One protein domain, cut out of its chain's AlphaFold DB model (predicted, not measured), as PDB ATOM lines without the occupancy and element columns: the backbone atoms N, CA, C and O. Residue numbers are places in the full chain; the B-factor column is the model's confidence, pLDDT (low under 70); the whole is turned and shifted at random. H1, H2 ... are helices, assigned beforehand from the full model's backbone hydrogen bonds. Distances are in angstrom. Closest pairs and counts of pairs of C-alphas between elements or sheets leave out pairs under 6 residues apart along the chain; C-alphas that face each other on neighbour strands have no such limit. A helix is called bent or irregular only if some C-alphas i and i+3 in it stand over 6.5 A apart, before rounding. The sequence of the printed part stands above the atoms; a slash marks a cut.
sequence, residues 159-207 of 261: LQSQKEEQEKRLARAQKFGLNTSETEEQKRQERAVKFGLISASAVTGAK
ATOM      1  N   LEU A 159      47.062  30.540  92.414       82.38
ATOM      2  CA  LEU A 159      46.892  31.884  91.844       82.38
ATOM      3  C   LEU A 159      47.995  32.851  92.284       82.38
ATOM      4  O   LEU A 159      48.451  33.666  91.480       82.38
ATOM      5  N   GLN A 160      48.441  32.768  93.538       83.81
ATOM      6  CA  GLN A 160      49.573  33.563  94.017       83.81
ATOM      7  C   GLN A 160      50.871  33.166  93.309       83.81
ATOM      8  O   GLN A 160      51.590  34.042  92.835       83.81
ATOM      9  N   SER A 161      51.120  31.865  93.139       83.50
ATOM     10  CA  SER A 161      52.280  31.371  92.392       83.50
ATOM     11  C   SER A 161      52.265  31.826  90.928       83.50
ATOM     12  O   SER A 161      53.297  32.245  90.410       83.50
ATOM     13  N   GLN A 162      51.095  31.836  90.277       85.00
ATOM     14  CA  GLN A 162      50.946  32.373  88.919       85.00
ATOM     15  C   GLN A 162      51.263  33.872  88.845       85.00
ATOM     16  O   GLN A 162      51.972  34.298  87.933       85.00
ATOM     17  N   LYS A 163      50.790  34.675  89.806       85.88
ATOM     18  CA  LYS A 163      51.115  36.112  89.868       85.88
ATOM     19  C   LYS A 163      52.608  36.350  90.088       85.88
ATOM     20  O   LYS A 163      53.203  37.169  89.395       85.88
ATOM     21  N   GLU A 164      53.222  35.597  90.994       89.50
ATOM     22  CA  GLU A 164      54.658  35.691  91.261       89.50
ATOM     23  C   GLU A 164      55.491  35.256  90.038       89.50
ATOM     24  O   GLU A 164      56.520  35.856  89.722       89.50
ATOM     25  N   GLU A 165      55.048  34.233  89.299       87.25
ATOM     26  CA  GLU A 165      55.687  33.816  88.048       87.25
ATOM     27  C   GLU A 165      55.563  34.897  86.961       87.25
ATOM     28  O   GLU A 165      56.536  35.170  86.250       87.25
ATOM     29  N   GLN A 166      54.397  35.541  86.849       85.44
ATOM     30  CA  GLN A 166      54.182  36.664  85.934       85.44
ATOM     31  C   GLN A 166      55.099  37.845  86.267       85.44
ATOM     32  O   GLN A 166      55.768  38.362  85.372       85.44
ATOM     33  N   GLU A 167      55.216  38.215  87.541       88.75
ATOM     34  CA  GLU A 167      56.112  39.286  87.990       88.75
ATOM     35  C   GLU A 167      57.582  38.959  87.687       88.75
ATOM     36  O   GLU A 167      58.298  39.766  87.089       88.75
ATOM     37  N   LYS A 168      58.035  37.734  87.989       91.44
ATOM     38  CA  LYS A 168      59.396  37.272  87.648       91.44
ATOM     39  C   LYS A 168      59.648  37.290  86.141       91.44
ATOM     40  O   LYS A 168      60.760  37.600  85.700       91.44
ATOM     41  N   ARG A 169      58.635  36.955  85.336       86.12
ATOM     42  CA  ARG A 169      58.706  36.995  83.870       86.12
ATOM     43  C   ARG A 169      58.833  38.433  83.363       86.12
ATOM     44  O   ARG A 169      59.686  38.677  82.509       86.12
ATOM     45  N   LEU A 170      58.069  39.371  83.920       84.12
ATOM     46  CA  LEU A 170      58.163  40.801  83.606       84.12
ATOM     47  C   LEU A 170      59.522  41.384  84.018       84.12
ATOM     48  O   LEU A 170      60.189  42.007  83.194       84.12
ATOM     49  N   ALA A 171      59.996  41.099  85.232       88.88
ATOM     50  CA  ALA A 171      61.300  41.561  85.718       88.88
ATOM     51  C   ALA A 171      62.460  41.032  84.857       88.88
ATOM     52  O   ALA A 171      63.405  41.759  84.538       88.88
ATOM     53  N   ARG A 172      62.386  39.767  84.415       89.38
ATOM     54  CA  ARG A 172      63.352  39.208  83.460       89.38
ATOM     55  C   ARG A 172      63.277  39.934  82.121       89.38
ATOM     56  O   ARG A 172      64.317  40.294  81.578       89.38
ATOM     57  N   ALA A 173      62.080  40.153  81.590       86.19
ATOM     58  CA  ALA A 173      61.923  40.850  80.325       86.19
ATOM     59  C   ALA A 173      62.501  42.269  80.373       86.19
ATOM     60  O   ALA A 173      63.247  42.638  79.474       86.19
ATOM     61  N   GLN A 174      62.281  43.006  81.464       83.12
ATOM     62  CA  GLN A 174      62.904  44.311  81.692       83.12
ATOM     63  C   GLN A 174      64.432  44.213  81.757       83.12
ATOM     64  O   GLN A 174      65.129  44.923  81.035       83.12
ATOM     65  N   LYS A 175      64.965  43.284  82.561       90.31
ATOM     66  CA  LYS A 175      66.415  43.098  82.734       90.31
ATOM     67  C   LYS A 175      67.139  42.767  81.428       90.31
ATOM     68  O   LYS A 175      68.293  43.148  81.258       90.31
ATOM     69  N   PHE A 176      66.491  42.020  80.539       87.00
ATOM     70  CA  PHE A 176      67.075  41.569  79.276       87.00
ATOM     71  C   PHE A 176      66.543  42.333  78.052       87.00
ATOM     72  O   PHE A 176      66.887  41.979  76.929       87.00
ATOM     73  N   GLY A 177      65.715  43.364  78.251       82.62
ATOM     74  CA  GLY A 177      65.109  44.140  77.166       82.62
ATOM     75  C   GLY A 177      64.216  43.323  76.225       82.62
ATOM     76  O   GLY A 177      64.083  43.680  75.055       82.62
ATOM     77  N   LEU A 178      63.630  42.220  76.701       80.69
ATOM     78  CA  LEU A 178      62.714  41.397  75.913       80.69
ATOM     79  C   LEU A 178      61.348  42.077  75.828       80.69
ATOM     80  O   LEU A 178      60.827  42.578  76.822       80.69
ATOM     81  N   ASN A 179      60.752  42.056  74.640       73.62
ATOM     82  CA  ASN A 179      59.403  42.561  74.438       73.62
ATOM     83  C   ASN A 179      58.388  41.614  75.108       73.62
ATOM     84  O   ASN A 179      58.269  40.442  74.753       73.62
ATOM     85  N   THR A 180      57.666  42.134  76.090       73.88
ATOM     86  CA  THR A 180      56.431  41.571  76.653       73.88
ATOM     87  C   THR A 180      55.237  42.309  76.068       73.88
ATOM     88  O   THR A 180      55.367  43.460  75.661       73.88
ATOM     89  N   SER A 181      54.055  41.692  76.067       72.50
ATOM     90  CA  SER A 181      52.822  42.334  75.582       72.50
ATOM     91  C   SER A 181      52.594  43.729  76.185       72.50
ATOM     92  O   SER A 181      52.198  44.650  75.480       72.50
ATOM     93  N   GLU A 182      52.910  43.909  77.467       69.12
ATOM     94  CA  GLU A 182      52.802  45.199  78.159       69.12
ATOM     95  C   GLU A 182      53.829  46.233  77.666       69.12
ATOM     96  O   GLU A 182      53.494  47.400  77.477       69.12
ATOM     97  N   THR A 183      55.073  45.820  77.403       73.44
ATOM     98  CA  THR A 183      56.123  46.738  76.921       73.44
ATOM     99  C   THR A 183      55.966  47.083  75.440       73.44
ATOM    100  O   THR A 183      56.353  48.173  75.019       73.44
ATOM    101  N   GLU A 184      55.376  46.201  74.632       79.00
ATOM    102  CA  GLU A 184      55.011  46.517  73.247       79.00
ATOM    103  C   GLU A 184      53.909  47.569  73.172       79.00
ATOM    104  O   GLU A 184      53.992  48.478  72.342       79.00
ATOM    105  N   GLU A 185      52.914  47.480  74.056       76.06
ATOM    106  CA  GLU A 185      51.847  48.474  74.153       76.06
ATOM    107  C   GLU A 185      52.403  49.834  74.596       76.06
ATOM    108  O   GLU A 185      52.136  50.847  73.953       76.06
ATOM    109  N   GLN A 186      53.293  49.867  75.593       79.25
ATOM    110  CA  GLN A 186      53.978  51.100  76.004       79.25
ATOM    111  C   GLN A 186      54.816  51.711  74.869       79.25
ATOM    112  O   GLN A 186      54.668  52.893  74.557       79.25
ATOM    113  N   LYS A 187      55.633  50.915  74.165       83.75
ATOM    114  CA  LYS A 187      56.417  51.394  73.006       83.75
ATOM    115  C   LYS A 187      55.526  51.885  71.861       83.75
ATOM    116  O   LYS A 187      55.892  52.817  71.139       83.75
ATOM    117  N   ARG A 188      54.363  51.257  71.661       85.31
ATOM    118  CA  ARG A 188      53.354  51.695  70.688       85.31
ATOM    119  C   ARG A 188      52.766  53.044  71.089       85.31
ATOM    120  O   ARG A 188      52.670  53.917  70.228       85.31
ATOM    121  N   GLN A 189      52.431  53.229  72.362       83.44
ATOM    122  CA  GLN A 189      51.920  54.491  72.896       83.44
ATOM    123  C   GLN A 189      52.965  55.605  72.803       83.44
ATOM    124  O   GLN A 189      52.667  56.661  72.258       83.44
ATOM    125  N   GLU A 190      54.212  55.363  73.210       86.50
ATOM    126  CA  GLU A 190      55.310  56.329  73.058       86.50
ATOM    127  C   GLU A 190      55.500  56.751  71.600       86.50
ATOM    128  O   GLU A 190      55.648  57.935  71.291       86.50
ATOM    129  N   ARG A 191      55.456  55.788  70.672       86.94
ATOM    130  CA  ARG A 191      55.484  56.087  69.241       86.94
ATOM    131  C   ARG A 191      54.278  56.937  68.854       86.94
ATOM    132  O   ARG A 191      54.450  57.945  68.179       86.94
ATOM    133  N   ALA A 192      53.080  56.576  69.290       85.38
ATOM    134  CA  ALA A 192      51.891  57.355  68.991       85.38
ATOM    135  C   ALA A 192      52.003  58.799  69.515       85.38
ATOM    136  O   ALA A 192      51.636  59.712  68.781       85.38
ATOM    137  N   VAL A 193      52.582  59.032  70.704       84.00
ATOM    138  CA  VAL A 193      52.881  60.386  71.217       84.00
ATOM    139  C   VAL A 193      53.849  61.104  70.278       84.00
ATOM    140  O   VAL A 193      53.556  62.198  69.806       84.00
ATOM    141  N   LYS A 194      54.994  60.481  69.967       88.75
ATOM    142  CA  LYS A 194      56.048  61.105  69.144       88.75
ATOM    143  C   LYS A 194      55.576  61.453  67.738       88.75
ATOM    144  O   LYS A 194      56.035  62.434  67.168       88.75
ATOM    145  N   PHE A 195      54.683  60.643  67.181       86.50
ATOM    146  CA  PHE A 195      54.111  60.860  65.857       86.50
ATOM    147  C   PHE A 195      52.775  61.619  65.898       86.50
ATOM    148  O   PHE A 195      52.144  61.777  64.857       86.50
ATOM    149  N   GLY A 196      52.334  62.092  67.071       80.50
ATOM    150  CA  GLY A 196      51.096  62.862  67.219       80.50
ATOM    151  C   GLY A 196      49.819  62.078  66.893       80.50
ATOM    152  O   GLY A 196      48.770  62.677  66.674       80.50
ATOM    153  N   LEU A 197      49.880  60.743  66.866       75.62
ATOM    154  CA  LEU A 197      48.722  59.890  66.587       75.62
ATOM    155  C   LEU A 197      47.695  59.904  67.725       75.62
ATOM    156  O   LEU A 197      46.550  59.564  67.473       75.62
ATOM    157  N   ILE A 198      48.057  60.310  68.949       64.69
ATOM    158  CA  ILE A 198      47.125  60.374  70.099       64.69
ATOM    159  C   ILE A 198      46.221  61.622  70.053       64.69
ATOM    160  O   ILE A 198      45.485  61.901  70.995       64.69
ATOM    161  N   SER A 199      46.214  62.377  68.951       56.94
ATOM    162  CA  SER A 199      45.111  63.306  68.698       56.94
ATOM    163  C   SER A 199      43.800  62.512  68.573       56.94
ATOM    164  O   SER A 199      43.793  61.443  67.963       56.94
ATOM    165  N   ALA A 200      42.728  63.019  69.194       53.94
ATOM    166  CA  ALA A 200      41.403  62.451  69.526       53.94
ATOM    167  C   ALA A 200      40.792  61.296  68.682       53.94
ATOM    168  O   ALA A 200      39.918  60.577  69.170       53.94
ATOM    169  N   SER A 201      41.236  61.078  67.448       52.59
ATOM    170  CA  SER A 201      40.791  60.002  66.556       52.59
ATOM    171  C   SER A 201      41.361  58.615  66.914       52.59
ATOM    172  O   SER A 201      40.667  57.615  66.737       52.59
ATOM    173  N   ALA A 202      42.576  58.506  67.475       51.22
ATOM    174  CA  ALA A 202      43.157  57.184  67.770       51.22
ATOM    175  C   ALA A 202      42.694  56.569  69.102       51.22
ATOM    176  O   ALA A 202      42.604  55.349  69.203       51.22
ATOM    177  N   VAL A 203      42.366  57.390  70.109       52.03
ATOM    178  CA  VAL A 203      41.881  56.916  71.426       52.03
ATOM    179  C   VAL A 203      40.485  56.296  71.328       52.03
ATOM    180  O   VAL A 203      40.144  55.404  72.098       52.03
ATOM    181  N   THR A 204      39.686  56.718  70.352       52.16
ATOM    182  CA  THR A 204      38.314  56.233  70.148       52.16
ATOM    183  C   THR A 204      38.215  55.134  69.091       52.16
ATOM    184  O   THR A 204      37.124  54.623  68.845       52.16
ATOM    185  N   GLY A 205      39.323  54.768  68.426       53.31
ATOM    186  CA  GLY A 205      39.277  53.903  67.240       53.31
ATOM    187  C   GLY A 205      38.379  54.463  66.127       53.31
ATOM    188  O   GLY A 205      38.001  53.728  65.209       53.31
ATOM    189  N   ALA A 206      38.015  55.748  66.214       56.06
ATOM    190  CA  ALA A 206      37.117  56.397  65.287       56.06
ATOM    191  C   ALA A 206      37.884  56.619  63.990       56.06
ATOM    192  O   ALA A 206      38.756  57.487  63.887       56.06
ATOM    193  N   LYS A 207      37.566  55.779  63.000       62.38
ATOM    194  CA  LYS A 207      38.005  55.988  61.624       62.38
ATOM    195  C   LYS A 207      37.633  57.422  61.229       62.38
ATOM    196  O   LYS A 207      36.505  57.823  61.533       62.38
TER     197      LYS A 207
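AT A GLANCE: This is residues 159 to 207 of the 261 residues of an uncharacterized protein of Oxytricha trifallax (UniProt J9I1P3). Two separate helices, H1 and H2, are strung out as an open, flat zigzag: H1 makes one limb, a tight link turns the backbone, H2 leads away from it, and a coiled tail, residues 195 to 207, follows at the far end. The helices are not packed side by side, and residues 159 to 168 of H1 stick out free. The printed part has 49 residues with two named helices, H1 then H2, and no named strand; the class is all helix. It is extended, with a radius of gyration of the C-alphas of 15.0 A, and spans 41 by 24 by 11 A.

IN THESE COORDINATES: H1 is residues 159 to 176, 25.7 A from first to last C-alpha, beginning at C-alpha 159 (46.892, 31.884, 91.844) and ending at C-alpha 176 (67.075, 41.569, 79.276). H2 is residues 181 to 194, 20.1 A long, ending at C-alpha 194 (56.048, 61.105, 69.144). Residues 195 to 207 hold no named element.

HOW THE PARTS SIT: H1 and H2 are near each other, with 5 pairs of C-alphas within 10 A but no pair within 8 A. A tight link of 4 residues joins them. Residues 159 to 168, which belong to H1, stand free. Every O i to N i+4 pair is within hydrogen-bond range in H1 and H2. Neither helix is bent.

THE WHOLE: The two C-alphas farthest apart, those of Ser 161 and Lys 207, are 41.9 A from each other. The C-alphas of residues 195 to 207 lie 15 to 23 A from the mean of all C-alphas. The printed part has no cut. The mean pLDDT of the printed part is 77.6; residue 182 and residues 198 to 207 are under 70.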